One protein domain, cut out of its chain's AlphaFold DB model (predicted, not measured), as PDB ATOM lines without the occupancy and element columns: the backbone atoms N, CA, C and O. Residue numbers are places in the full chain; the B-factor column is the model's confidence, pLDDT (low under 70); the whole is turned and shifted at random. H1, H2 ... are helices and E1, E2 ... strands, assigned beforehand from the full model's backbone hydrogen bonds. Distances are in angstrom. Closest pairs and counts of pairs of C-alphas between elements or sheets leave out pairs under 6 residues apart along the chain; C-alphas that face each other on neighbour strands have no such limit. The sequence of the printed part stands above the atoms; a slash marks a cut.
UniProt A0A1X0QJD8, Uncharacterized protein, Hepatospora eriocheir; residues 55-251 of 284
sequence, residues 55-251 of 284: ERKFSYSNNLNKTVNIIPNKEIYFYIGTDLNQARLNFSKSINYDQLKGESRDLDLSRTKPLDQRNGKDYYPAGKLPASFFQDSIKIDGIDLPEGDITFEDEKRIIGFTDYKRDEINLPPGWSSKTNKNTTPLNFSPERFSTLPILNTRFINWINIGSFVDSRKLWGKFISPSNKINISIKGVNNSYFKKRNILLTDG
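This is residues 55 to 251 of the 284 residues of an uncharacterized protein of Hepatospora eriocheir (UniProt A0A1X0QJD8). With little regular structure, this is a small sandwich of two antiparallel sheets, E1-E8-E3-E6 and E2-E7-E5, at one end, and a loop-rich part with short helices at the other, where H5 packs on E6. 197 residues are printed, mixed in class, 71 in named elements: E1 E2 E3 H1 H2 E4 H3 E5 H4 H5 E6 E7 E8. It is compact, radius of gyration of the C-alphas 17.2 A, spanning 54 by 37 by 29 A.

E1 is residues 55 to 60, from C-alpha 55 at (216.814, 238.891, 188.165); E8 is residues 244 to 249, and it ends with C-alpha 249 at (214.318, 242.130, 190.302); E3 is residues 75 to 82, 23.2 A; E6 216 to 223, 20.2 A; E2 64 to 69; E7 228 to 234, 19.9 A; E5 137 to 140; H5 201 to 207, 10.1 A; H1 89 to 92; H2 97 to 100; E4 121 to 123; H3 128 to 131; H4 153 to 156.

The four-strand sheet is strongly twisted; N 58 and O 246 are 3.0 A apart, N 79 and O 247 2.8 A, N 76 and O 222 2.8 A. In the other sheet N 66 and O 231 are 2.9 A apart, N 139 and O 232 2.8 A. E6 bends by 57 degrees at residue 219. H5 is on the first sheet, over E6, at a height of 8.3 A; the closest C-alphas, of Arg 202 and Trp 219, are 6.1 A apart. H3 touches H5, C-alphas 129 and 207 being closest at 6.5 A. H1 only just touches H3 and H4 only just touches H5, with 3 pairs of C-alphas within 8 A each; the closest are 91 and 129, 5.8 A, and 155 and 204, 7.1 A. H2 touches no helix; E4 pairs with no named strand. In H5 every O i to N i+4 pair is within hydrogen-bond range; the other helices are too short for such a pair.

The farthest C-alphas, of Asp 106 and Asn 227, are 54.1 A apart. The printed part has no cut. The links H2 to E4, E5 to H4 and H4 to H5 are long. Residues 189 to 195 have pLDDT under 70.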
ATOM      1  N   GLU A  55     215.805 237.875 188.426       95.38
ATOM      2  CA  GLU A  55     216.814 238.891 188.165       95.38
ATOM      3  C   GLU A  55     217.108 239.003 186.663       95.38
ATOM      4  O   GLU A  55     217.378 238.012 185.967       95.38
ATOM      5  N   ARG A  56     217.089 240.239 186.154       95.56
ATOM      6  CA  ARG A  56     217.600 240.591 184.828       95.56
ATOM      7  C   ARG A  56     218.504 241.801 184.927       95.56
ATOM      8  O   ARG A  56     218.070 242.876 185.326       95.56
ATOM      9  N   LYS A  57     219.753 241.624 184.498       94.62
ATOM     10  CA  LYS A  57     220.756 242.683 184.413       94.62
ATOM     11  C   LYS A  57     221.157 242.911 182.963       94.62
ATOM     12  O   LYS A  57     221.360 241.955 182.214       94.62
ATOM     13  N   PHE A  58     221.299 244.167 182.563       94.44
ATOM     14  CA  PHE A  58     221.882 244.519 181.272       94.44
ATOM     15  C   PHE A  58     222.596 245.865 181.343       94.44
ATOM     16  O   PHE A  58     222.201 246.758 182.091       94.44
ATOM     17  N   SER A  59     223.663 245.987 180.559       93.69
ATOM     18  CA  SER A  59     224.475 247.197 180.458       93.69
ATOM     19  C   SER A  59     224.133 247.970 179.193       93.69
ATOM     20  O   SER A  59     223.754 247.372 178.184       93.69
ATOM     21  N   TYR A  60     224.306 249.286 179.227       92.44
ATOM     22  CA  TYR A  60     224.184 250.141 178.053       92.44
ATOM     23  C   TYR A  60     225.132 251.344 178.151       92.44
ATOM     24  O   TYR A  60     225.556 251.744 179.238       92.44
ATOM     25  N   SER A  61     225.507 251.888 176.992       86.12
ATOM     26  CA  SER A  61     226.451 253.008 176.880       86.12
ATOM     27  C   SER A  61     225.821 254.280 176.333       86.12
ATOM     28  O   SER A  61     226.221 255.338 176.783       86.12
ATOM     29  N   ASN A  62     224.854 254.198 175.416       87.06
ATOM     30  CA  ASN A  62     224.163 255.353 174.833       87.06
ATOM     31  C   ASN A  62     222.650 255.160 174.987       87.06
ATOM     32  O   ASN A  62     222.115 255.278 176.083       87.06
ATOM     33  N   ASN A  63     221.969 254.795 173.903       92.06
ATOM     34  CA  ASN A  63     220.552 254.467 173.918       92.06
ATOM     35  C   ASN A  63     220.359 252.955 174.014       92.06
ATOM     36  O   ASN A  63     221.206 252.181 173.563       92.06
ATOM     37  N   LEU A  64     219.227 252.542 174.568       93.88
ATOM     38  CA  LEU A  64     218.839 251.142 174.644       93.88
ATOM     39  C   LEU A  64     217.354 251.014 174.336       93.88
ATOM     40  O   LEU A  64     216.545 251.673 174.973       93.88
ATOM     41  N   ASN A  65     217.006 250.112 173.426       95.06
ATOM     42  CA  ASN A  65     215.647 249.609 173.278       95.06
ATOM     43  C   ASN A  65     215.712 248.098 173.468       95.06
ATOM     44  O   ASN A  65     216.413 247.415 172.721       95.06
ATOM     45  N   LYS A  66     215.050 247.580 174.504       94.62
ATOM     46  CA  LYS A  66     215.127 246.159 174.840       94.62
ATOM     47  C   LYS A  66     213.798 245.632 175.350       94.62
ATOM     48  O   LYS A  66     213.236 246.166 176.302       94.62
ATOM     49  N   THR A  67     213.355 244.529 174.760       95.50
ATOM     50  CA  THR A  67     212.256 243.729 175.296       95.50
ATOM     51  C   THR A  67     212.794 242.788 176.368       95.50
ATOM     52  O   THR A  67     213.783 242.082 176.152       95.50
ATOM     53  N   VAL A  68     212.158 242.780 177.536       94.75
ATOM     54  CA  VAL A  68     212.539 241.942 178.674       94.75
ATOM     55  C   VAL A  68     211.337 241.127 179.131       94.75
ATOM     56  O   VAL A  68     210.240 241.656 179.293       94.75
ATOM     57  N   ASN A  69     211.562 239.832 179.356       94.31
ATOM     58  CA  ASN A  69     210.565 238.954 179.961       94.31
ATOM     59  C   ASN A  69     210.577 239.151 181.478       94.31
ATOM     60  O   ASN A  69     211.639 238.995 182.087       94.31
ATOM     61  N   ILE A  70     209.425 239.440 182.070       93.75
ATOM     62  CA  ILE A  70     209.212 239.658 183.508       93.75
ATOM     63  C   ILE A  70     208.117 238.723 184.035       93.75
ATOM     64  O   ILE A  70     207.375 238.121 183.258       93.75
ATOM     65  N   ILE A  71     208.016 238.602 185.358       92.50
ATOM     66  CA  ILE A  71     206.912 237.879 185.994       92.50
ATOM     67  C   ILE A  71     205.678 238.797 185.990       92.50
ATOM     68  O   ILE A  71     205.757 239.892 186.554       92.50
ATOM     69  N   PRO A  72     204.556 238.396 185.365       92.56
ATOM     70  CA  PRO A  72     203.348 239.212 185.341       92.56
ATOM     71  C   PRO A  72     202.743 239.344 186.746       92.56
ATOM     72  O   PRO A  72     202.826 238.423 187.556       92.56
ATOM     73  N   ASN A  73     202.113 240.488 187.020       91.75
ATOM     74  CA  ASN A  73     201.427 240.835 188.271       91.75
ATOM     75  C   ASN A  73     202.291 240.744 189.541       91.75
ATOM     76  O   ASN A  73     201.762 240.641 190.646       91.75
ATOM     77  N   LYS A  74     203.618 240.802 189.400       92.94
ATOM     78  CA  LYS A  74     204.557 240.884 190.522       92.94
ATOM     79  C   LYS A  74     205.184 242.274 190.575       92.94
ATOM     80  O   LYS A  74     205.434 242.876 189.532       92.94
ATOM     81  N   GLU A  75     205.434 242.778 191.781       93.12
ATOM     82  CA  GLU A  75     206.191 244.016 191.964       93.12
ATOM     83  C   GLU A  75     207.641 243.807 191.515       93.12
ATOM     84  O   GLU A  75     208.325 242.889 191.971       93.12
ATOM     85  N   ILE A  76     208.098 244.662 190.602       94.81
ATOM     86  CA  ILE A  76     209.459 244.675 190.081       94.81
ATOM     87  C   ILE A  76     210.149 245.955 190.544       94.81
ATOM     88  O   ILE A  76     209.708 247.070 190.263       94.81
ATOM     89  N   TYR A  77     211.282 245.780 191.209       94.88
ATOM     90  CA  TYR A  77     212.207 246.827 191.602       94.88
ATOM     91  C   TYR A  77     213.132 247.150 190.429       94.88
ATOM     92  O   TYR A  77     213.826 246.275 189.900       94.88
ATOM     93  N   PHE A  78     213.157 248.421 190.038       95.69
ATOM     94  CA  PHE A  78     214.009 248.934 188.975       95.69
ATOM     95  C   PHE A  78     215.219 249.635 189.586       95.69
ATOM     96  O   PHE A  78     215.106 250.737 190.123       95.69
ATOM     97  N   TYR A  79     216.395 249.027 189.477       95.81
ATOM     98  CA  TYR A  79     217.649 249.614 189.935       95.81
ATOM     99  C   TYR A  79     218.477 250.130 188.761       95.81
ATOM    100  O   TYR A  79     218.650 249.440 187.753       95.81
ATOM    101  N   ILE A  80     219.066 251.306 188.946       94.94
ATOM    102  CA  ILE A  80     220.134 251.835 188.097       94.94
ATOM    103  C   ILE A  80     221.484 251.586 188.767       94.94
ATOM    104  O   ILE A  80     221.600 251.616 189.987       94.94
ATOM    105  N   GLY A  81     222.522 251.340 187.982       94.06
ATOM    106  CA  GLY A  81     223.896 251.252 188.458       94.06
ATOM    107  C   GLY A  81     224.842 251.924 187.481       94.06
ATOM    108  O   GLY A  81     224.600 251.929 186.275       94.06
ATOM    109  N   THR A  82     225.930 252.478 187.996       92.44
ATOM    110  CA  THR A  82     226.950 253.181 187.204       92.44
ATOM    111  C   THR A  82     228.336 252.732 187.625       92.44
ATOM    112  O   THR A  82     228.482 252.265 188.746       92.44
ATOM    113  N   ASP A  83     229.349 252.937 186.785       91.00
ATOM    114  CA  ASP A  83     230.763 252.735 187.145       91.00
ATOM    115  C   ASP A  83     231.380 253.926 187.913       91.00
ATOM    116  O   ASP A  83     232.602 254.097 187.966       91.00
ATOM    117  N   LEU A  84     230.540 254.774 188.515       91.00
ATOM    118  CA  LEU A  84     230.954 255.932 189.295       91.00
ATOM    119  C   LEU A  84     231.378 255.522 190.708       91.00
ATOM    120  O   LEU A  84     230.569 255.085 191.524       91.00
ATOM    121  N   ASN A  85     232.638 255.788 191.052       91.38
ATOM    122  CA  ASN A  85     233.105 255.658 192.429       91.38
ATOM    123  C   ASN A  85     232.669 256.862 193.285       91.38
ATOM    124  O   ASN A  85     233.435 257.814 193.463       91.38
ATOM    125  N   GLN A  86     231.452 256.793 193.831       92.38
ATOM    126  CA  GLN A  86     230.902 257.819 194.722       92.38
ATOM    127  C   GLN A  86     231.674 257.937 196.051       92.38
ATOM    128  O   GLN A  86     231.694 259.012 196.646       92.38
ATOM    129  N   ALA A  87     232.354 256.873 196.492       92.38
ATOM    130  CA  ALA A  87     233.093 256.834 197.756       92.38
ATOM    131  C   ALA A  87     234.435 257.591 197.730       92.38
ATOM    132  O   ALA A  87     235.071 257.753 198.773       92.38
ATOM    133  N   ARG A  88     234.894 258.081 196.565       91.81
ATOM    134  CA  ARG A  88     236.104 258.919 196.486       91.81
ATOM    135  C   ARG A  88     235.955 260.137 197.397       91.81
ATOM    136  O   ARG A  88     234.989 260.878 197.272       91.81
ATOM    137  N   LEU A  89     236.942 260.382 198.260       89.75
ATOM    138  CA  LEU A  89     236.867 261.399 199.318       89.75
ATOM    139  C   LEU A  89     236.507 262.803 198.808       89.75
ATOM    140  O   LEU A  89     235.699 263.507 199.405       89.75
ATOM    141  N   ASN A  90     237.116 263.209 197.694       89.56
ATOM    142  CA  ASN A  90     236.876 264.511 197.070       89.56
ATOM    143  C   ASN A  90     235.533 264.597 196.331       89.56
ATOM    144  O   ASN A  90     235.154 265.673 195.886       89.56
ATOM    145  N   PHE A  91     234.859 263.467 196.137       92.19
ATOM    146  CA  PHE A  91     233.584 263.364 195.455       92.19
ATOM    147  C   PHE A  91     232.451 263.284 196.474       92.19
ATOM    148  O   PHE A  91     231.545 264.109 196.433       92.19
ATOM    149  N   SER A  92     232.559 262.373 197.446       93.50
ATOM    150  CA  SER A  92     231.580 262.179 198.520       93.50
ATOM    151  C   SER A  92     231.378 263.423 199.383       93.50
ATOM    152  O   SER A  92     230.269 263.692 199.825       93.50
ATOM    153  N   LYS A  93     232.438 264.213 199.594       94.00
ATOM    154  CA  LYS A  93     232.375 265.478 200.341       94.00
ATOM    155  C   LYS A  93     231.991 266.689 199.487       94.00
ATOM    156  O   LYS A  93     231.850 267.780 200.030       94.00
ATOM    157  N   SER A  94     231.855 266.531 198.168       96.12
ATOM    158  CA  SER A  94     231.564 267.633 197.244       96.12
ATOM    159  C   SER A  94     230.057 267.832 197.104       96.12
ATOM    160  O   SER A  94     229.463 267.516 196.071       96.12
ATOM    161  N   ILE A  95     229.460 268.314 198.192       95.81
ATOM    162  CA  ILE A  95     228.043 268.647 198.350       95.81
ATOM    163  C   ILE A  95     227.919 269.698 199.462       95.81
ATOM    164  O   ILE A  95     228.676 269.646 200.435       95.81
ATOM    165  N   ASN A  96     226.999 270.654 199.326       95.75
ATOM    166  CA  ASN A  96     226.692 271.621 200.380       95.75
ATOM    167  C   ASN A  96     225.316 271.295 200.983       95.75
ATOM    168  O   ASN A  96     224.312 271.307 200.277       95.75
ATOM    169  N   TYR A  97     225.283 270.955 202.275       94.12
ATOM    170  CA  TYR A  97     224.056 270.526 202.954       94.12
ATOM    171  C   TYR A  97     223.148 271.686 203.356       94.12
ATOM    172  O   TYR A  97     221.939 271.492 203.419       94.12
ATOM    173  N   ASP A  98     223.696 272.872 203.595       94.94
ATOM    174  CA  ASP A  98     222.908 274.055 203.954       94.94
ATOM    175  C   ASP A  98     222.071 274.503 202.745       94.94
ATOM    176  O   ASP A  98     220.865 274.725 202.846       94.94
ATOM    177  N   GLN A  99     222.660 274.414 201.551       93.62
ATOM    178  CA  GLN A  99     221.972 274.589 200.278       93.62
ATOM    179  C   GLN A  99     220.850 273.557 200.064       93.62
ATOM    180  O   GLN A  99     219.789 273.889 199.537       93.62
ATOM    181  N   LEU A 100     221.055 272.297 200.474       93.81
ATOM    182  CA  LEU A 100     220.009 271.266 200.402       93.81
ATOM    183  C   LEU A 100     218.862 271.527 201.380       93.81
ATOM    184  O   LEU A 100     217.715 271.268 201.028       93.81
ATOM    185  N   LYS A 101     219.155 272.080 202.562       93.50
ATOM    186  CA  LYS A 101     218.146 272.524 203.537       93.50
ATOM    187  C   LYS A 101     217.386 273.775 203.090       93.50
ATOM    188  O   LYS A 101     216.394 274.126 203.719       93.50
ATOM    189  N   GLY A 102     217.821 274.406 202.002       90.88
ATOM    190  CA  GLY A 102     217.138 275.523 201.365       90.88
ATOM    191  C   GLY A 102     217.771 276.889 201.611       90.88
ATOM    192  O   GLY A 102     217.266 277.876 201.084       90.88
ATOM    193  N   GLU A 103     218.884 276.953 202.341       92.31
ATOM    194  CA  GLU A 103     219.595 278.205 202.595       92.31
ATOM    195  C   GLU A 103     220.236 278.739 201.302       92.31
ATOM    196  O   GLU A 103     220.768 277.978 200.487       92.31
ATOM    197  N   SER A 104     220.186 280.060 201.106       90.06
ATOM    198  CA  SER A 104     220.703 280.739 199.905       90.06
ATOM    199  C   SER A 104     221.694 281.871 200.196       90.06
ATOM    200  O   SER A 104     222.182 282.515 199.269       90.06
ATOM    201  N   ARG A 105     221.998 282.141 201.472       89.50
ATOM    202  CA  ARG A 105     222.851 283.259 201.912       89.50
ATOM    203  C   ARG A 105     223.979 282.759 202.802       89.50
ATOM    204  O   ARG A 105     223.798 281.789 203.525       89.50
ATOM    205  N   ASP A 106     225.126 283.434 202.728       87.81
ATOM    206  CA  ASP A 106     226.310 283.181 203.565       87.81
ATOM    207  C   ASP A 106     226.807 281.719 203.551       87.81
ATOM    208  O   ASP A 106     227.372 281.215 204.520       87.81
ATOM    209  N   LEU A 107     226.624 281.033 202.418       91.38
ATOM    210  CA  LEU A 107     226.987 279.628 202.250       91.38
ATOM    211  C   LEU A 107     228.503 279.431 202.108       91.38
ATOM    212  O   LEU A 107     229.148 280.022 201.237       91.38
ATOM    213  N   ASP A 108     229.069 278.490 202.868       92.50
ATOM    214  CA  ASP A 108     230.427 277.990 202.617       92.50
ATOM    215  C   ASP A 108     230.435 276.948 201.482       92.50
ATOM    216  O   ASP A 108     230.225 275.744 201.674       92.50
ATOM    217  N   LEU A 109     230.722 277.413 200.267       92.69
ATOM    218  CA  LEU A 109     230.837 276.576 199.068       92.69
ATOM    219  C   LEU A 109     232.269 276.067 198.806       92.69
ATOM    220  O   LEU A 109     232.561 275.495 197.752       92.69
ATOM    221  N   SER A 110     233.199 276.215 199.756       93.06
ATOM    222  CA  SER A 110     234.600 275.805 199.564       93.06
ATOM    223  C   SER A 110     234.750 274.318 199.201       93.06
ATOM    224  O   SER A 110     235.587 273.954 198.370       93.06
ATOM    225  N   ARG A 111     233.894 273.458 199.768       93.06
ATOM    226  CA  ARG A 111     233.891 271.996 199.562       93.06
ATOM    227  C   ARG A 111     233.314 271.569 198.211       93.06
ATOM    228  O   ARG A 111     233.581 270.460 197.746       93.06
ATOM    229  N   THR A 112     232.535 272.432 197.565       95.38
ATOM    230  CA  THR A 112     231.873 272.132 196.288       95.38
ATOM    231  C   THR A 112     232.714 272.515 195.075       95.38
ATOM    232  O   THR A 112     232.350 272.160 193.954       95.38
ATOM    233  N   LYS A 113     233.882 273.144 195.273       93.75
ATOM    234  CA  LYS A 113     234.813 273.500 194.195       93.75
ATOM    235  C   LYS A 113     235.175 272.302 193.295       93.75
ATOM    236  O   LYS A 113     235.427 271.193 193.783       93.75
ATOM    237  N   PRO A 114     235.249 272.498 191.964       92.12
ATOM    238  CA  PRO A 114     235.053 273.753 191.218       92.12
ATOM    239  C   PRO A 114     233.587 274.005 190.799       92.12
ATOM    240  O   PRO A 114     233.328 274.787 189.893       92.12
ATOM    241  N   LEU A 115     232.632 273.263 191.366       94.75
ATOM    242  CA  LEU A 115     231.200 273.369 191.071       94.75
ATOM    243  C   LEU A 115     230.473 274.104 192.198       94.75
ATOM    244  O   LEU A 115     229.402 273.688 192.632       94.75
ATOM    245  N   ASP A 116     231.103 275.162 192.691       95.31
ATOM    246  CA  ASP A 116     230.564 276.126 193.638       95.31
ATOM    247  C   ASP A 116     229.799 277.226 192.900       95.31
ATOM    248  O   ASP A 116     228.598 277.379 193.102       95.31
ATOM    249  N   GLN A 117     230.460 277.931 191.977       94.25
ATOM    250  CA  GLN A 117     229.883 279.090 191.295       94.25
ATOM    251  C   GLN A 117     230.298 279.184 189.825       94.25
ATOM    252  O   GLN A 117     231.326 278.659 189.393       94.25
ATOM    253  N   ARG A 118     229.506 279.916 189.039       94.75
ATOM    254  CA  ARG A 118     229.871 280.361 187.690       94.75
ATOM    255  C   ARG A 118     229.299 281.747 187.424       94.75
ATOM    256  O   ARG A 118     228.105 281.974 187.590       94.75
ATOM    257  N   ASN A 119     230.143 282.671 186.965       92.12
ATOM    258  CA  ASN A 119     229.749 284.049 186.645       92.12
ATOM    259  C   ASN A 119     229.022 284.755 187.814       92.12
ATOM    260  O   ASN A 119     228.021 285.433 187.597       92.12
ATOM    261  N   GLY A 120     229.488 284.541 189.051       89.25
ATOM    262  CA  GLY A 120     228.908 285.148 190.257       89.25
ATOM    263  C   GLY A 120     227.578 284.550 190.729       89.25
ATOM    264  O   GLY A 120     226.981 285.100 191.644       89.25
ATOM    265  N   LYS A 121     227.108 283.449 190.124       93.38
ATOM    266  CA  LYS A 121     225.909 282.712 190.553       93.38
ATOM    267  C   LYS A 121     226.267 281.311 191.033       93.38
ATOM    268  O   LYS A 121     227.070 280.623 190.387       93.38
ATOM    269  N   ASP A 122     225.626 280.872 192.106       94.19
ATOM    270  CA  ASP A 122     225.839 279.549 192.693       94.19
ATOM    271  C   ASP A 122     225.325 278.448 191.777       94.19
ATOM    272  O   ASP A 122     224.296 278.598 191.121       94.19
ATOM    273  N   TYR A 123     226.007 277.308 191.742       94.62
ATOM    274  CA  TYR A 123     225.368 276.098 191.240       94.62
ATOM    275  C   TYR A 123     224.349 275.602 192.262       94.62
ATOM    276  O   TYR A 123     224.666 275.518 193.441       94.62
ATOM    277  N   TYR A 124     223.150 275.226 191.821       92.88
ATOM    278  CA  TYR A 124     222.141 274.635 192.702       92.88
ATOM    279  C   TYR A 124     221.587 273.328 192.116       92.88
ATOM    280  O   TYR A 124     220.929 273.363 191.069       92.88
ATOM    281  N   PRO A 125     221.797 272.176 192.781       94.19
ATOM    282  CA  PRO A 125     222.666 271.950 193.952       94.19
ATOM    283  C   PRO A 125     224.169 271.962 193.604       94.19
ATOM    284  O   PRO A 125     224.583 271.374 192.603       94.19
ATOM    285  N   ALA A 126     225.001 272.587 194.442       95.06
ATOM    286  CA  ALA A 126     226.446 272.698 194.232       95.06
ATOM    287  C   ALA A 126     227.205 271.385 194.502       95.06
ATOM    288  O   ALA A 126     226.858 270.597 195.386       95.06
ATOM    289  N   GLY A 127     228.315 271.189 193.784       95.94
ATOM    290  CA  GLY A 127     229.264 270.095 194.010       95.94
ATOM    291  C   GLY A 127     229.205 268.939 193.005       95.94
ATOM    292  O   GLY A 127     228.275 268.788 192.210       95.94
ATOM    293  N   LYS A 128     230.253 268.107 193.014       95.12
ATOM    294  CA  LYS A 128     230.429 266.994 192.060       95.12
ATOM    295  C   LYS A 128     229.412 265.879 192.268       95.12
ATOM    296  O   LYS A 128     228.959 265.289 191.287       95.12
ATOM    297  N   LEU A 129     229.055 265.592 193.520       94.81
ATOM    298  CA  LEU A 129     228.117 264.520 193.837       94.81
ATOM    299  C   LEU A 129     226.720 264.835 193.269       94.81
ATOM    300  O   LEU A 129     226.239 264.030 192.466       94.81
ATOM    301  N   PRO A 130     226.112 266.010 193.524       94.62
ATOM    302  CA  PRO A 130     224.858 266.382 192.870       94.62
ATOM    303  C   PRO A 130     224.970 266.542 191.349       94.62
ATOM    304  O   PRO A 130     224.114 266.051 190.613       94.62
ATOM    305  N   ALA A 131     226.052 267.148 190.844       94.31
ATOM    306  CA  ALA A 131     226.255 267.302 189.400       94.31
ATOM    307  C   ALA A 131     226.294 265.957 188.653       94.31
ATOM    308  O   ALA A 131     225.925 265.882 187.484       94.31
ATOM    309  N   SER A 132     226.703 264.883 189.329       93.88
ATOM    310  CA  SER A 132     226.738 263.538 188.757       93.88
ATOM    311  C   SER A 132     225.403 262.815 188.682       93.88
ATOM    312  O   SER A 132     225.389 261.684 188.206       93.88
ATOM    313  N   PHE A 133     224.314 263.432 189.145       94.38
ATOM    314  CA  PHE A 133     222.989 262.825 189.146       94.38
ATOM    315  C   PHE A 133     222.654 262.151 187.812       94.38
ATOM    316  O   PHE A 133     223.001 262.634 186.731       94.38
ATOM    317  N   PHE A 134     221.997 261.000 187.895       92.69
ATOM    318  CA  PHE A 134     221.621 260.218 186.731       92.69
ATOM    319  C   PHE A 134     220.485 260.911 185.961       92.69
ATOM    320  O   PHE A 134     219.418 261.160 186.512       92.69
ATOM    321  N   GLN A 135     220.720 261.228 184.683       91.44
ATOM    322  CA  GLN A 135     219.824 262.060 183.857       91.44
ATOM    323  C   GLN A 135     219.189 261.299 182.681       91.44
ATOM    324  O   GLN A 135     218.526 261.912 181.843       91.44
ATOM    325  N   ASP A 136     219.412 259.988 182.562       91.88
ATOM    326  CA  ASP A 136     218.883 259.243 181.419       91.88
ATOM    327  C   ASP A 136     217.355 259.167 181.478       91.88
ATOM    328  O   ASP A 136     216.753 258.930 182.527       91.88
ATOM    329  N   SER A 137     216.719 259.318 180.317       90.69
ATOM    330  CA  SER A 137     215.268 259.186 180.206       90.69
ATOM    331  C   SER A 137     214.911 257.718 180.051       90.69
ATOM    332  O   SER A 137     215.252 257.112 179.036       90.69
ATOM    333  N   ILE A 138     214.186 257.171 181.023       92.62
ATOM    334  CA  ILE A 138     213.705 255.788 181.030       92.62
ATOM    335  C   ILE A 138     212.206 255.794 180.731       92.62
ATOM    336  O   ILE A 138     211.442 256.482 181.405       92.62
ATOM    337  N   LYS A 139     211.787 255.015 179.735       93.69
ATOM    338  CA  LYS A 139     210.384 254.762 179.406       93.69
ATOM    339  C   LYS A 139     210.141 253.259 179.361       93.69
ATOM    340  O   LYS A 139     210.919 252.528 178.746       93.69
ATOM    341  N   ILE A 140     209.064 252.817 179.998       93.75
ATOM    342  CA  ILE A 140     208.562 251.448 179.908       93.75
ATOM    343  C   ILE A 140     207.207 251.531 179.206       93.75
ATOM    344  O   ILE A 140     206.345 252.309 179.611       93.75
ATOM    345  N   ASP A 141     207.031 250.809 178.103       92.06
ATOM    346  CA  ASP A 141     205.807 250.932 177.304       92.06
ATOM    347  C   ASP A 141     204.572 250.496 178.105       92.06
ATOM    348  O   ASP A 141     204.502 249.370 178.594       92.06
ATOM    349  N   GLY A 142     203.599 251.407 178.224       86.94
ATOM    350  CA  GLY A 142     202.333 251.171 178.926       86.94
ATOM    351  C   GLY A 142     202.444 251.082 180.451       86.94
ATOM    352  O   GLY A 142     201.482 250.669 181.090       86.94
ATOM    353  N   ILE A 143     203.599 251.432 181.030       90.62
ATOM    354  CA  ILE A 143     203.855 251.320 182.468       90.62
ATOM    355  C   ILE A 143     204.502 252.604 182.969       90.62
ATOM    356  O   ILE A 143     205.599 252.975 182.542       90.62
ATOM    357  N   ASP A 144     203.852 253.235 183.939       88.00
ATOM    358  CA  ASP A 144     204.476 254.301 184.704       88.00
ATOM    359  C   ASP A 144     205.495 253.705 185.674       88.00
ATOM    360  O   ASP A 144     205.248 252.693 186.332       88.00
ATOM    361  N   LEU A 145     206.660 254.346 185.760       87.94
ATOM    362  CA  LEU A 145     207.697 254.014 186.730       87.94
ATOM    363  C   LEU A 145     207.668 255.065 187.844       87.94
ATOM    364  O   LEU A 145     208.479 256.006 187.813       87.94
ATOM    365  N   PRO A 146     206.718 254.963 188.793       84.94
ATOM    366  CA  PRO A 146     206.636 255.900 189.892       84.94
ATOM    367  C   PRO A 146     207.906 255.814 190.727       84.94
ATOM    368  O   PRO A 146     208.543 254.764 190.860       84.94
ATOM    369  N   GLU A 147     208.275 256.951 191.297       80.12
ATOM    370  CA  GLU A 147     209.392 257.012 192.237       80.12
ATOM    371  C   GLU A 147     209.015 256.247 193.496       80.12
ATOM    372  O   GLU A 147     209.802 255.438 193.957       80.12
ATOM    373  N   GLY A 148     207.778 256.421 193.974       72.56
ATOM    374  CA  GLY A 148     207.282 255.773 195.182       72.56
ATOM    375  C   GLY A 148     208.125 256.121 196.412       72.56
ATOM    376  O   GLY A 148     208.882 257.095 196.425       72.56
ATOM    377  N   ASP A 149     207.994 255.299 197.450       78.00
ATOM    378  CA  ASP A 149     208.818 255.396 198.651       78.00
ATOM    379  C   ASP A 149     210.106 254.574 198.475       78.00
ATOM    380  O   ASP A 149     210.166 253.372 198.750       78.00
ATOM    381  N   ILE A 150     211.115 255.213 197.878       87.75
ATOM    382  CA  ILE A 150     212.440 254.626 197.588       87.75
ATOM    383  C   ILE A 150     213.546 255.169 198.497       87.75
ATOM    384  O   ILE A 150     214.710 254.811 198.320       87.75
ATOM    385  N   THR A 151     213.180 256.029 199.443       87.44
ATOM    386  CA  THR A 151     214.062 256.701 200.406       87.44
ATOM    387  C   THR A 151     213.349 256.812 201.735       87.44
ATOM    388  O   THR A 151     212.131 256.975 201.741       87.44
ATOM    389  N   PHE A 152     214.083 256.800 202.838       86.81
ATOM    390  CA  PHE A 152     213.465 256.882 204.155       86.81
ATOM    391  C   PHE A 152     212.909 258.290 204.447       86.81
ATOM    392  O   PHE A 152     213.380 259.297 203.913       86.81
ATOM    393  N   GLU A 153     211.874 258.375 205.287       87.12
ATOM    394  CA  GLU A 153     211.199 259.640 205.628       87.12
ATOM    395  C   GLU A 153     212.094 260.637 206.381       87.12
ATOM    396  O   GLU A 153     211.893 261.848 206.318       87.12
ATOM    397  N   ASP A 154     213.086 260.159 207.123       87.12
ATOM    398  CA  ASP A 154     214.104 260.989 207.767       87.12
ATOM    399  C   ASP A 154     215.081 261.595 206.750       87.12
ATOM    400  O   ASP A 154     215.414 262.775 206.864       87.12
ATOM    401  N   GLU A 155     215.460 260.852 205.706       88.19
ATOM    402  CA  GLU A 155     216.305 261.367 204.619       88.19
ATOM    403  C   GLU A 155     215.610 262.481 203.824       88.19
ATOM    404  O   GLU A 155     216.261 263.432 203.389       88.19
ATOM    405  N   LYS A 156     214.278 262.419 203.679       88.69
ATOM    406  CA  LYS A 156     213.494 263.476 203.013       88.69
ATOM    407  C   LYS A 156     213.625 264.830 203.711       88.69
ATOM    408  O   LYS A 156     213.617 265.850 203.033       88.69
ATOM    409  N   ARG A 157     213.840 264.849 205.032       87.25
ATOM    410  CA  ARG A 157     213.998 266.086 205.827       87.25
ATOM    411  C   ARG A 157     215.318 266.812 205.576       87.25
ATOM    412  O   ARG A 157     215.472 267.946 206.015       87.25
ATOM    413  N   ILE A 158     216.274 266.166 204.904       88.88
ATOM    414  CA  ILE A 158     217.528 266.804 204.482       88.88
ATOM    415  C   ILE A 158     217.249 267.849 203.398       88.88
ATOM    416  O   ILE A 158     217.981 268.832 203.294       88.88
ATOM    417  N   ILE A 159     216.200 267.636 202.597       91.69
ATOM    418  CA  ILE A 159     215.801 268.553 201.537       91.69
ATOM    419  C   ILE A 159     214.757 269.519 202.091       91.69
ATOM    420  O   ILE A 159     213.652 269.116 202.448       91.69
ATOM    421  N   GLY A 160     215.124 270.793 202.167       90.12
ATOM    422  CA  GLY A 160     214.222 271.871 202.548       90.12
ATOM    423  C   GLY A 160     213.746 272.685 201.349       90.12
ATOM    424  O   GLY A 160     214.269 272.580 200.234       90.12
ATOM    425  N   PHE A 161     212.733 273.515 201.591       90.06
ATOM    426  CA  PHE A 161     212.263 274.483 200.606       90.06
ATOM    427  C   PHE A 161     213.346 275.527 200.361       90.06
ATOM    428  O   PHE A 161     213.809 276.167 201.295       90.06
ATOM    429  N   THR A 162     213.738 275.686 199.101       89.31
ATOM    430  CA  THR A 162     214.817 276.595 198.725       89.31
ATOM    431  C   THR A 162     214.386 278.055 198.739       89.31
ATOM    432  O   THR A 162     213.331 278.404 198.203       89.31
ATOM    433  N   ASP A 163     215.246 278.905 199.296       88.62
ATOM    434  CA  ASP A 163     215.110 280.361 199.271       88.62
ATOM    435  C   ASP A 163     215.664 280.988 197.981       88.62
ATOM    436  O   ASP A 163     215.502 282.189 197.757       88.62
ATOM    437  N   TYR A 164     216.319 280.198 197.121       87.19
ATOM    438  CA  TYR A 164     216.835 280.678 195.839       87.19
ATOM    439  C   TYR A 164     215.724 281.032 194.852       87.19
ATOM    440  O   TYR A 164     214.759 280.284 194.657       87.19
ATOM    441  N   LYS A 165     215.941 282.108 194.096       85.50
ATOM    442  CA  LYS A 165     215.214 282.379 192.853       85.50
ATOM    443  C   LYS A 165     215.940 281.779 191.654       85.50
ATOM    444  O   LYS A 165     217.143 281.522 191.663       85.50
ATOM    445  N   ARG A 166     215.201 281.569 190.562       80.88
ATOM    446  CA  ARG A 166     215.737 280.944 189.341       80.88
ATOM    447  C   ARG A 166     216.901 281.728 188.729       80.88
ATOM    448  O   ARG A 166     217.819 281.131 188.181       80.88
ATOM    449  N   ASP A 167     216.830 283.049 188.763       87.00
ATOM    450  CA  ASP A 167     217.828 283.952 188.199       87.00
ATOM    451  C   ASP A 167     219.083 284.088 189.068       87.00
ATOM    452  O   ASP A 167     220.094 284.581 188.570       87.00
ATOM    453  N   GLU A 168     219.065 283.591 190.303       88.62
ATOM    454  CA  GLU A 168     220.191 283.636 191.243       88.62
ATOM    455  C   GLU A 168     221.113 282.410 191.120       88.62
ATOM    456  O   GLU A 168     222.234 282.427 191.623       88.62
ATOM    457  N   ILE A 169     220.679 281.368 190.399       91.06
ATOM    458  CA  ILE A 169     221.389 280.088 190.314       91.06
ATOM    459  C   ILE A 169     221.835 279.727 188.894       91.06
ATOM    460  O   ILE A 169     221.250 280.125 187.886       91.06
ATOM    461  N   ASN A 170     222.846 278.871 188.827       92.88
ATOM    462  CA  ASN A 170     223.188 278.053 187.677       92.88
ATOM    463  C   ASN A 170     222.767 276.602 187.916       92.88
ATOM    464  O   ASN A 170     222.879 276.068 189.019       92.88
ATOM    465  N   LEU A 171     222.353 275.918 186.850       92.19
ATOM    466  CA  LEU A 171     222.153 274.471 186.903       92.19
ATOM    467  C   LEU A 171     223.503 273.742 186.846       92.19
ATOM    468  O   LEU A 171     224.371 274.155 186.067       92.19
ATOM    469  N   PRO A 172     223.689 272.645 187.601       92.50
ATOM    470  CA  PRO A 172     224.893 271.830 187.509       92.50
ATOM    471  C   PRO A 172     225.126 271.304 186.082       92.50
ATOM    472  O   PRO A 172     224.171 271.103 185.325       92.50
ATOM    473  N   PRO A 173     226.382 271.031 185.684       89.44
ATOM    474  CA  PRO A 173     226.666 270.459 184.371       89.44
ATOM    475  C   PRO A 173     225.871 269.168 184.119       89.44
ATOM    476  O   PRO A 173     225.876 268.259 184.941       89.44
ATOM    477  N   GLY A 174     225.194 269.089 182.971       85.62
ATOM    478  CA  GLY A 174     224.356 267.941 182.593       85.62
ATOM    479  C   GLY A 174     222.914 268.001 183.107       85.62
ATOM    480  O   GLY A 174     222.076 267.238 182.631       85.62
ATOM    481  N   TRP A 175     222.597 268.922 184.020       90.12
ATOM    482  CA  TRP A 175     221.222 269.175 184.438       90.12
ATOM    483  C   TRP A 175     220.500 270.057 183.420       90.12
ATOM    484  O   TRP A 175     221.102 270.842 182.686       90.12
ATOM    485  N   SER A 176     219.177 269.935 183.379       86.44
ATOM    486  CA  SER A 176     218.319 270.772 182.542       86.44
ATOM    487  C   SER A 176     217.050 271.152 183.296       86.44
ATOM    488  O   SER A 176     216.713 270.551 184.312       86.44
ATOM    489  N   SER A 177     216.269 272.085 182.752       78.69
ATOM    490  CA  SER A 177     214.924 272.383 183.269       78.69
ATOM    491  C   SER A 177     213.946 271.200 183.173       78.69
ATOM    492  O   SER A 177     212.829 271.286 183.673       78.69
ATOM    493  N   LYS A 178     214.332 270.105 182.501       81.69
ATOM    494  CA  LYS A 178     213.554 268.864 182.425       81.69
ATOM    495  C   LYS A 178     213.985 267.818 183.457       81.69
ATOM    496  O   LYS A 178     213.326 266.786 183.548       81.69
ATOM    497  N   THR A 179     215.069 268.049 184.200       85.88
ATOM    498  CA  THR A 179     215.536 267.129 185.244       85.88
ATOM    499  C   THR A 179     214.416 266.911 186.259       85.88
ATOM    500  O   THR A 179     213.910 267.874 186.834       85.88
ATOM    501  N   ASN A 180     214.005 265.648 186.421       84.44
ATOM    502  CA  ASN A 180     212.895 265.230 187.281       84.44
ATOM    503  C   ASN A 180     211.561 265.951 186.990       84.44
ATOM    504  O   ASN A 180     210.703 266.082 187.862       84.44
ATOM    505  N   LYS A 181     211.352 266.417 185.752       77.94
ATOM    506  CA  LYS A 181     210.081 267.026 185.344       77.94
ATOM    507  C   LYS A 181     208.950 265.997 185.468       77.94
ATOM    508  O   LYS A 181     209.111 264.863 185.027       77.94
ATOM    509  N   ASN A 182     207.810 266.420 186.019       76.56
ATOM    510  CA  ASN A 182     206.633 265.588 186.339       76.56
ATOM    511  C   ASN A 182     206.804 264.655 187.553       76.56
ATOM    512  O   ASN A 182     206.107 263.651 187.660       76.56
ATOM    513  N   THR A 183     207.725 264.978 188.456       81.75
ATOM    514  CA  THR A 183     207.899 264.270 189.732       81.75
ATOM    515  C   THR A 183     207.465 265.176 190.882       81.75
ATOM    516  O   THR A 183     207.317 266.387 190.690       81.75
ATOM    517  N   THR A 184     207.233 264.607 192.065       83.88
ATOM    518  CA  THR A 184     206.863 265.383 193.253       83.88
ATOM    519  C   THR A 184     208.079 266.170 193.755       83.88
ATOM    520  O   THR A 184     209.069 265.542 194.143       83.88
ATOM    521  N   PRO A 185     208.045 267.515 193.762       86.44
ATOM    522  CA  PRO A 185     209.169 268.303 194.242       86.44
ATOM    523  C   PRO A 185     209.287 268.239 195.764       86.44
ATOM    524  O   PRO A 185     208.291 268.353 196.473       86.44
ATOM    525  N   LEU A 186     210.519 268.096 196.256       87.62
ATOM    526  CA  LEU A 186     210.838 268.184 197.687       87.62
ATOM    527  C   LEU A 186     211.377 269.562 198.082       87.62
ATOM    528  O   LEU A 186     211.344 269.922 199.250       87.62
ATOM    529  N   ASN A 187     211.880 270.333 197.118       84.75
ATOM    530  CA  ASN A 187     212.614 271.571 197.370       84.75
ATOM    531  C   ASN A 187     211.847 272.856 197.025       84.75
ATOM    532  O   ASN A 187     212.382 273.944 197.218       84.75
ATOM    533  N   PHE A 188     210.624 272.776 196.497       78.38
ATOM    534  CA  PHE A 188     209.802 273.960 196.220       78.38
ATOM    535  C   PHE A 188     208.302 273.645 196.228       78.38
ATOM    536  O   PHE A 188     207.890 272.519 195.957       78.38
ATOM    537  N   SER A 189     207.474 274.661 196.505       68.81
ATOM    538  CA  SER A 189     206.016 274.574 196.349       68.81
ATOM    539  C   SER A 189     205.626 274.894 194.898       68.81
ATOM    540  O   SER A 189     206.182 275.850 194.338       68.81
ATOM    541  N   PRO A 190     204.669 274.164 194.285       62.28
ATOM    542  CA  PRO A 190     204.174 274.435 192.930       62.28
ATOM    543  C   PRO A 190     203.745 275.892 192.704       62.28
ATOM    544  O   PRO A 190     203.841 276.396 191.588       62.28
ATOM    545  N   GLU A 191     203.320 276.572 193.770       61.62
ATOM    546  CA  GLU A 191     202.865 277.963 193.754       61.62
ATOM    547  C   GLU A 191     204.002 278.983 193.614       61.62
ATOM    548  O   GLU A 191     203.753 280.116 193.207       61.62
ATOM    549  N   ARG A 192     205.248 278.614 193.951       56.78
ATOM    550  CA  ARG A 192     206.356 279.576 194.016       56.78
ATOM    551  C   ARG A 192     207.191 279.632 192.742       56.78
ATOM    552  O   ARG A 192     207.411 280.740 192.278       56.78
ATOM    553  N   PHE A 193     207.608 278.522 192.119       55.44
ATOM    554  CA  PHE A 193     208.429 278.586 190.889       55.44
ATOM    555  C   PHE A 193     208.376 277.299 190.046       55.44
ATOM    556  O   PHE A 193     208.971 276.288 190.402       55.44
ATOM    557  N   SER A 194     207.780 277.348 188.848       58.78
ATOM    558  CA  SER A 194     207.660 276.200 187.921       58.78
ATOM    559  C   SER A 194     208.947 275.832 187.156       58.78
ATOM    560  O   SER A 194     208.907 275.071 186.188       58.78
ATOM    561  N   THR A 195     210.100 276.398 187.537       63.06
ATOM    562  CA  THR A 195     211.290 276.437 186.665       63.06
ATOM    563  C   THR A 195     212.634 276.108 187.321       63.06
ATOM    564  O   THR A 195     213.650 276.105 186.622       63.06
ATOM    565  N   LEU A 196     212.661 275.864 188.633       72.19
ATOM    566  CA  LEU A 196     213.846 275.365 189.342       72.19
ATOM    567  C   LEU A 196     214.025 273.857 189.085       72.19
ATOM    568  O   LEU A 196     213.046 273.180 188.758       72.19
ATOM    569  N   PRO A 197     215.249 273.306 189.197       76.06
ATOM    570  CA  PRO A 197     215.427 271.869 189.078       76.06
ATOM    571  C   PRO A 197     214.743 271.165 190.257       76.06
ATOM    572  O   PRO A 197     214.880 271.577 191.412       76.06
ATOM    573  N   ILE A 198     214.002 270.100 189.951       83.25
ATOM    574  CA  ILE A 198     213.271 269.328 190.955       83.25
ATOM    575  C   ILE A 198     214.237 268.377 191.660       83.25
ATOM    576  O   ILE A 198     214.800 267.470 191.037       83.25
ATOM    577  N   LEU A 199     214.403 268.571 192.968       90.19
ATOM    578  CA  LEU A 199     215.006 267.577 193.849       90.19
ATOM    579  C   LEU A 199     213.888 266.657 194.342       90.19
ATOM    580  O   LEU A 199     212.898 267.122 194.903       90.19
ATOM    581  N   ASN A 200     214.035 265.360 194.094       90.69
ATOM    582  CA  ASN A 200     213.046 264.327 194.395       90.69
ATOM    583  C   ASN A 200     213.679 263.171 195.189       90.69
ATOM    584  O   ASN A 200     214.864 263.201 195.535       90.69
ATOM    585  N   THR A 201     212.914 262.111 195.455       92.69
ATOM    586  CA  THR A 201     213.411 260.940 196.198       92.69
ATOM    587  C   THR A 201     214.538 260.217 195.453       92.69
ATOM    588  O   THR A 201     215.486 259.734 196.069       92.69
ATOM    589  N   ARG A 202     214.532 260.219 194.114       93.75
ATOM    590  CA  ARG A 202     215.646 259.683 193.308       93.75
ATOM    591  C   ARG A 202     216.943 260.452 193.535       93.75
ATOM    592  O   ARG A 202     218.005 259.837 193.611       93.75
ATOM    593  N   PHE A 203     216.866 261.778 193.652       94.12
ATOM    594  CA  PHE A 203     218.014 262.621 193.977       94.12
ATOM    595  C   PHE A 203     218.573 262.300 195.365       94.12
ATOM    596  O   PHE A 203     219.781 262.104 195.488       94.12
ATOM    597  N   ILE A 204     217.713 262.153 196.377       93.75
ATOM    598  CA  ILE A 204     218.128 261.737 197.727       93.75
ATOM    599  C   ILE A 204     218.846 260.381 197.679       93.75
ATOM    600  O   ILE A 204     219.967 260.253 198.174       93.75
ATOM    601  N   ASN A 205     218.261 259.389 196.999       93.62
ATOM    602  CA  ASN A 205     218.881 258.071 196.851       93.62
ATOM    603  C   ASN A 205     220.248 258.147 196.140       93.62
ATOM    604  O   ASN A 205     221.170 257.382 196.425       93.62
ATOM    605  N   TRP A 206     220.401 259.087 195.205       94.06
ATOM    606  CA  TRP A 206     221.657 259.301 194.496       94.06
ATOM    607  C   TRP A 206     222.761 259.880 195.382       94.06
ATOM    608  O   TRP A 206     223.903 259.418 195.291       94.06
ATOM    609  N   ILE A 207     222.436 260.880 196.212       93.81
ATOM    610  CA  ILE A 207     223.403 261.529 197.110       93.81
ATOM    611  C   ILE A 207     223.726 260.684 198.347       93.81
ATOM    612  O   ILE A 207     224.798 260.860 198.923       93.81
ATOM    613  N   ASN A 208     222.864 259.736 198.729       92.25
ATOM    614  CA  ASN A 208     223.222 258.705 199.697       92.25
ATOM    615  C   ASN A 208     224.285 257.801 199.058       92.25
ATOM    616  O   ASN A 208     223.962 256.961 198.232       92.25
ATOM    617  N   ILE A 209     225.567 258.021 199.341       91.94
ATOM    618  CA  ILE A 209     226.682 257.465 198.560       91.94
ATOM    619  C   ILE A 209     226.774 255.932 198.612       91.94
ATOM    620  O   ILE A 209     226.642 255.299 199.654       91.94
ATOM    621  N   GLY A 210     227.056 255.312 197.467       89.75
ATOM    622  CA  GLY A 210     227.422 253.899 197.411       89.75
ATOM    623  C   GLY A 210     228.860 253.658 197.881       89.75
ATOM    624  O   GLY A 210     229.777 254.365 197.465       89.75
ATOM    625  N   SER A 211     229.075 252.617 198.690       88.00
ATOM    626  CA  SER A 211     230.408 252.263 199.214       88.00
ATOM    627  C   SER A 211     231.364 251.681 198.165       88.00
ATOM    628  O   SER A 211     232.571 251.636 198.388       88.00
ATOM    629  N   PHE A 212     230.841 251.227 197.022       87.56
ATOM    630  CA  PHE A 212     231.601 250.552 195.968       87.56
ATOM    631  C   PHE A 212     231.321 251.173 194.597       87.56
ATOM    632  O   PHE A 212     230.280 251.795 194.391       87.56
ATOM    633  N   VAL A 213     232.246 250.974 193.650       84.88
ATOM    634  CA  VAL A 213     232.172 251.533 192.286       84.88
ATOM    635  C   VAL A 213     230.890 251.111 191.569       84.88
ATOM    636  O   VAL A 213     230.181 251.962 191.056       84.88
ATOM    637  N   ASP A 214     230.544 249.826 191.616       80.19
ATOM    638  CA  ASP A 214     229.334 249.284 190.987       80.19
ATOM    639  C   ASP A 214     228.120 249.349 191.929       80.19
ATOM    640  O   ASP A 214     227.410 248.359 192.150       80.19
ATOM    641  N   SER A 215     227.891 250.517 192.529       85.38
ATOM    642  CA  SER A 215     226.724 250.727 193.383       85.38
ATOM    643  C   SER A 215     225.430 250.776 192.567       85.38
ATOM    644  O   SER A 215     225.405 251.158 191.393       85.38
ATOM    645  N   ARG A 216     224.341 250.338 193.200       91.69
ATOM    646  CA  ARG A 216     223.002 250.295 192.610       91.69
ATOM    647  C   ARG A 216     222.091 251.222 193.402       91.69
ATOM    648  O   ARG A 216     222.143 251.209 194.629       91.69
ATOM    649  N   LYS A 217     221.256 251.988 192.710       93.81
ATOM    650  CA  LYS A 217     220.251 252.887 193.281       93.81
ATOM    651  C   LYS A 217     218.876 252.454 192.815       93.81
ATOM    652  O   LYS A 217     218.679 252.205 191.626       93.81
ATOM    653  N   LEU A 218     217.942 252.340 193.748       94.38
ATOM    654  CA  LEU A 218     216.550 252.055 193.432       94.38
ATOM    655  C   LEU A 218     215.935 253.288 192.760       94.38
ATOM    656  O   LEU A 218     215.935 254.377 193.326       94.38
ATOM    657  N   TRP A 219     215.452 253.126 191.536       94.56
ATOM    658  CA  TRP A 219     214.906 254.219 190.730       94.56
ATOM    659  C   TRP A 219     213.378 254.265 190.750       94.56
ATOM    660  O   TRP A 219     212.774 255.305 190.487       94.56
ATOM    661  N   GLY A 220     212.745 253.133 191.032       93.88
ATOM    662  CA  GLY A 220     211.298 253.017 191.123       93.88
ATOM    663  C   GLY A 220     210.865 251.565 191.240       93.88
ATOM    664  O   GLY A 220     211.682 250.640 191.158       93.88
ATOM    665  N   LYS A 221     209.562 251.379 191.418       93.50
ATOM    666  CA  LYS A 221     208.904 250.072 191.462       93.50
ATOM    667  C   LYS A 221     207.708 250.107 190.526       93.50
ATOM    668  O   LYS A 221     207.085 251.153 190.375       93.50
ATOM    669  N   PHE A 222     207.394 248.988 189.892       93.50
ATOM    670  CA  PHE A 222     206.216 248.893 189.035       93.50
ATOM    671  C   PHE A 222     205.651 247.476 189.040       93.50
ATOM    672  O   PHE A 222     206.356 246.510 189.330       93.50
ATOM    673  N   ILE A 223     204.376 247.358 188.682       93.56
ATOM    674  CA  ILE A 223     203.700 246.085 188.435       93.56
ATOM    675  C   ILE A 223     203.265 246.092 186.976       93.56
ATOM    676  O   ILE A 223     202.718 247.078 186.488       93.56
ATOM    677  N   SER A 224     203.516 244.992 186.274       91.94
ATOM    678  CA  SER A 224     203.100 244.824 184.883       91.94
ATOM    679  C   SER A 224     202.131 243.656 184.761       91.94
ATOM    680  O   SER A 224     202.478 242.560 185.202       91.94
ATOM    681  N   PRO A 225     200.981 243.822 184.089       90.50
ATOM    682  CA  PRO A 225     200.111 242.697 183.759       90.50
ATOM    683  C   PRO A 225     200.701 241.805 182.657       90.50
ATOM    684  O   PRO A 225     200.380 240.622 182.565       90.50
ATOM    685  N   SER A 226     201.591 242.352 181.825       92.25
ATOM    686  CA  SER A 226     202.256 241.628 180.742       92.25
ATOM    687  C   SER A 226     203.510 240.906 181.238       92.25
ATOM    688  O   SER A 226     204.272 241.444 182.043       92.25
ATOM    689  N   ASN A 227     203.776 239.723 180.678       92.94
ATOM    690  CA  ASN A 227     205.024 238.979 180.874       92.94
ATOM    691  C   ASN A 227     206.196 239.525 180.034       92.94
ATOM    692  O   ASN A 227     207.324 239.046 180.157       92.94
ATOM    693  N   LYS A 228     205.937 240.513 179.171       94.25
ATOM    694  CA  LYS A 228     206.918 241.185 178.317       94.25
ATOM    695  C   LYS A 228     206.756 242.689 178.424       94.25
ATOM    696  O   LYS A 228     205.657 243.206 178.239       94.25
ATOM    697  N   ILE A 229     207.868 243.373 178.655       95.06
ATOM    698  CA  ILE A 229     207.930 244.832 178.672       95.06
ATOM    699  C   ILE A 229     209.004 245.321 177.715       95.06
ATOM    700  O   ILE A 229     210.061 244.702 177.585       95.06
ATOM    701  N   ASN A 230     208.735 246.445 177.064       95.75
ATOM    702  CA  ASN A 230     209.718 247.153 176.262       95.75
ATOM    703  C   ASN A 230     210.263 248.313 177.080       95.75
ATOM    704  O   ASN A 230     209.505 249.151 177.567       95.75
ATOM    705  N   ILE A 231     211.581 248.337 177.237       95.75
ATOM    706  CA  ILE A 231     212.292 249.395 177.942       95.75
ATOM    707  C   ILE A 231     213.065 250.197 176.904       95.75
ATOM    708  O   ILE A 231     213.925 249.653 176.203       95.75
ATOM    709  N   SER A 232     212.768 251.489 176.848       96.06
ATOM    710  CA  SER A 232     213.443 252.473 176.014       96.06
ATOM    711  C   SER A 232     214.187 253.466 176.889       96.06
ATOM    712  O   SER A 232     213.610 254.107 177.766       96.06
ATOM    713  N   ILE A 233     215.481 253.605 176.633       94.62
ATOM    714  CA  ILE A 233     216.371 254.482 177.380       94.62
ATOM    715  C   ILE A 233     217.065 255.400 176.404       94.62
ATOM    716  O   ILE A 233     217.731 254.951 175.466       94.62
ATOM    717  N   LYS A 234     216.940 256.695 176.673       92.44
ATOM    718  CA  LYS A 234     217.723 257.723 176.007       92.44
ATOM    719  C   LYS A 234     218.822 258.176 176.953       92.44
ATOM    720  O   LYS A 234     218.551 258.888 177.921       92.44
ATOM    721  N   GLY A 235     220.042 257.734 176.666       87.94
ATOM    722  CA  GLY A 235     221.211 258.088 177.452       87.94
ATOM    723  C   GLY A 235     221.571 259.554 177.265       87.94
ATOM    724  O   GLY A 235     221.604 260.060 176.142       87.94
ATOM    725  N   VAL A 236     221.871 260.232 178.366       87.81
ATOM    726  CA  VAL A 236     222.513 261.545 178.346       87.81
ATOM    727  C   VAL A 236     224.013 261.325 178.511       87.81
ATOM    728  O   VAL A 236     224.449 260.484 179.303       87.81
ATOM    729  N   ASN A 237     224.824 262.037 177.727       78.88
ATOM    730  CA  ASN A 237     226.272 261.992 177.901       78.88
ATOM    731  C   ASN A 237     226.635 262.698 179.203       78.88
ATOM    732  O   ASN A 237     226.376 263.888 179.368       78.88
ATOM    733  N   ASN A 238     227.250 261.947 180.110       77.00
ATOM    734  CA  ASN A 238     227.747 262.439 181.379       77.00
ATOM    735  C   ASN A 238     229.268 262.209 181.437       77.00
ATOM    736  O   ASN A 238     229.762 261.175 180.991       77.00
ATOM    737  N   SER A 239     230.022 263.178 181.954       84.69
ATOM    738  CA  SER A 239     231.474 263.076 182.130       84.69
ATOM    739  C   SER A 239     231.880 262.217 183.335       84.69
ATOM    740  O   SER A 239     233.031 261.789 183.410       84.69
ATOM    741  N   TYR A 240     230.959 261.944 184.266       87.38
ATOM    742  CA  TYR A 240     231.259 261.249 185.523       87.38
ATOM    743  C   TYR A 240     231.301 259.720 185.411       87.38
ATOM    744  O   TYR A 240     232.034 259.082 186.164       87.38
ATOM    745  N   PHE A 241     230.543 259.125 184.492       87.62
ATOM    746  CA  PHE A 241     230.465 257.673 184.315       87.62
ATOM    747  C   PHE A 241     230.322 257.308 182.842       87.62
ATOM    748  O   PHE A 241     229.753 258.061 182.051       87.62
ATOM    749  N   LYS A 242     230.840 256.137 182.470       85.00
ATOM    750  CA  LYS A 242     230.826 255.639 181.084       85.00
ATOM    751  C   LYS A 242     229.894 254.451 180.927       85.00
ATOM    752  O   LYS A 242     229.255 254.300 179.885       85.00
ATOM    753  N   LYS A 243     229.823 253.598 181.948       88.38
ATOM    754  CA  LYS A 243     229.014 252.381 181.931       88.38
ATOM    755  C   LYS A 243     227.809 252.547 182.833       88.38
ATOM    756  O   LYS A 243     227.918 252.972 183.982       88.38
ATOM    757  N   ARG A 244     226.657 252.160 182.299       92.56
ATOM    758  CA  ARG A 244     225.381 252.146 183.003       92.56
ATOM    759  C   ARG A 244     224.808 250.746 182.957       92.56
ATOM    760  O   ARG A 244     224.957 250.031 181.967       92.56
ATOM    761  N   ASN A 245     224.166 250.359 184.042       94.19
ATOM    762  CA  ASN A 245     223.571 249.054 184.239       94.19
ATOM    763  C   ASN A 245     222.150 249.237 184.741       94.19
ATOM    764  O   ASN A 245     221.899 250.080 185.597       94.19
ATOM    765  N   ILE A 246     221.246 248.401 184.259       95.94
ATOM    766  CA  ILE A 246     219.923 248.246 184.851       95.94
ATOM    767  C   ILE A 246     219.810 246.859 185.428       95.94
ATOM    768  O   ILE A 246     220.308 245.887 184.854       95.94
ATOM    769  N   LEU A 247     219.150 246.800 186.573       96.06
ATOM    770  CA  LEU A 247     218.770 245.582 187.242       96.06
ATOM    771  C   LEU A 247     217.270 245.631 187.518       96.06
ATOM    772  O   LEU A 247     216.786 246.525 188.205       96.06
ATOM    773  N   LEU A 248     216.567 244.632 187.004       96.44
ATOM    774  CA  LEU A 248     215.179 244.348 187.327       96.44
ATOM    775  C   LEU A 248     215.150 243.130 188.235       96.44
ATOM    776  O   LEU A 248     215.776 242.114 187.920       96.44
ATOM    777  N   THR A 249     214.435 243.228 189.344       96.00
ATOM    778  CA  THR A 249     214.318 242.130 190.302       96.00
ATOM    779  C   THR A 249     213.037 242.245 191.105       96.00
ATOM    780  O   THR A 249     212.547 243.342 191.322       96.00
ATOM    781  N   ASP A 250     212.488 241.121 191.536       93.94
ATOM    782  CA  ASP A 250     211.368 241.063 192.478       93.94
ATOM    783  C   ASP A 250     211.824 241.041 193.948       93.94
ATOM    784  O   ASP A 250     210.998 241.161 194.850       93.94
ATOM    785  N   GLY A 251     213.136 240.935 194.192       89.69
ATOM    786  CA  GLY A 251     213.722 240.944 195.528       89.69
ATOM    787  C   GLY A 251     213.291 239.765 196.407       89.69
ATOM    788  O   GLY A 251     212.640 238.813 195.983       89.69
TER     789      GLY A 251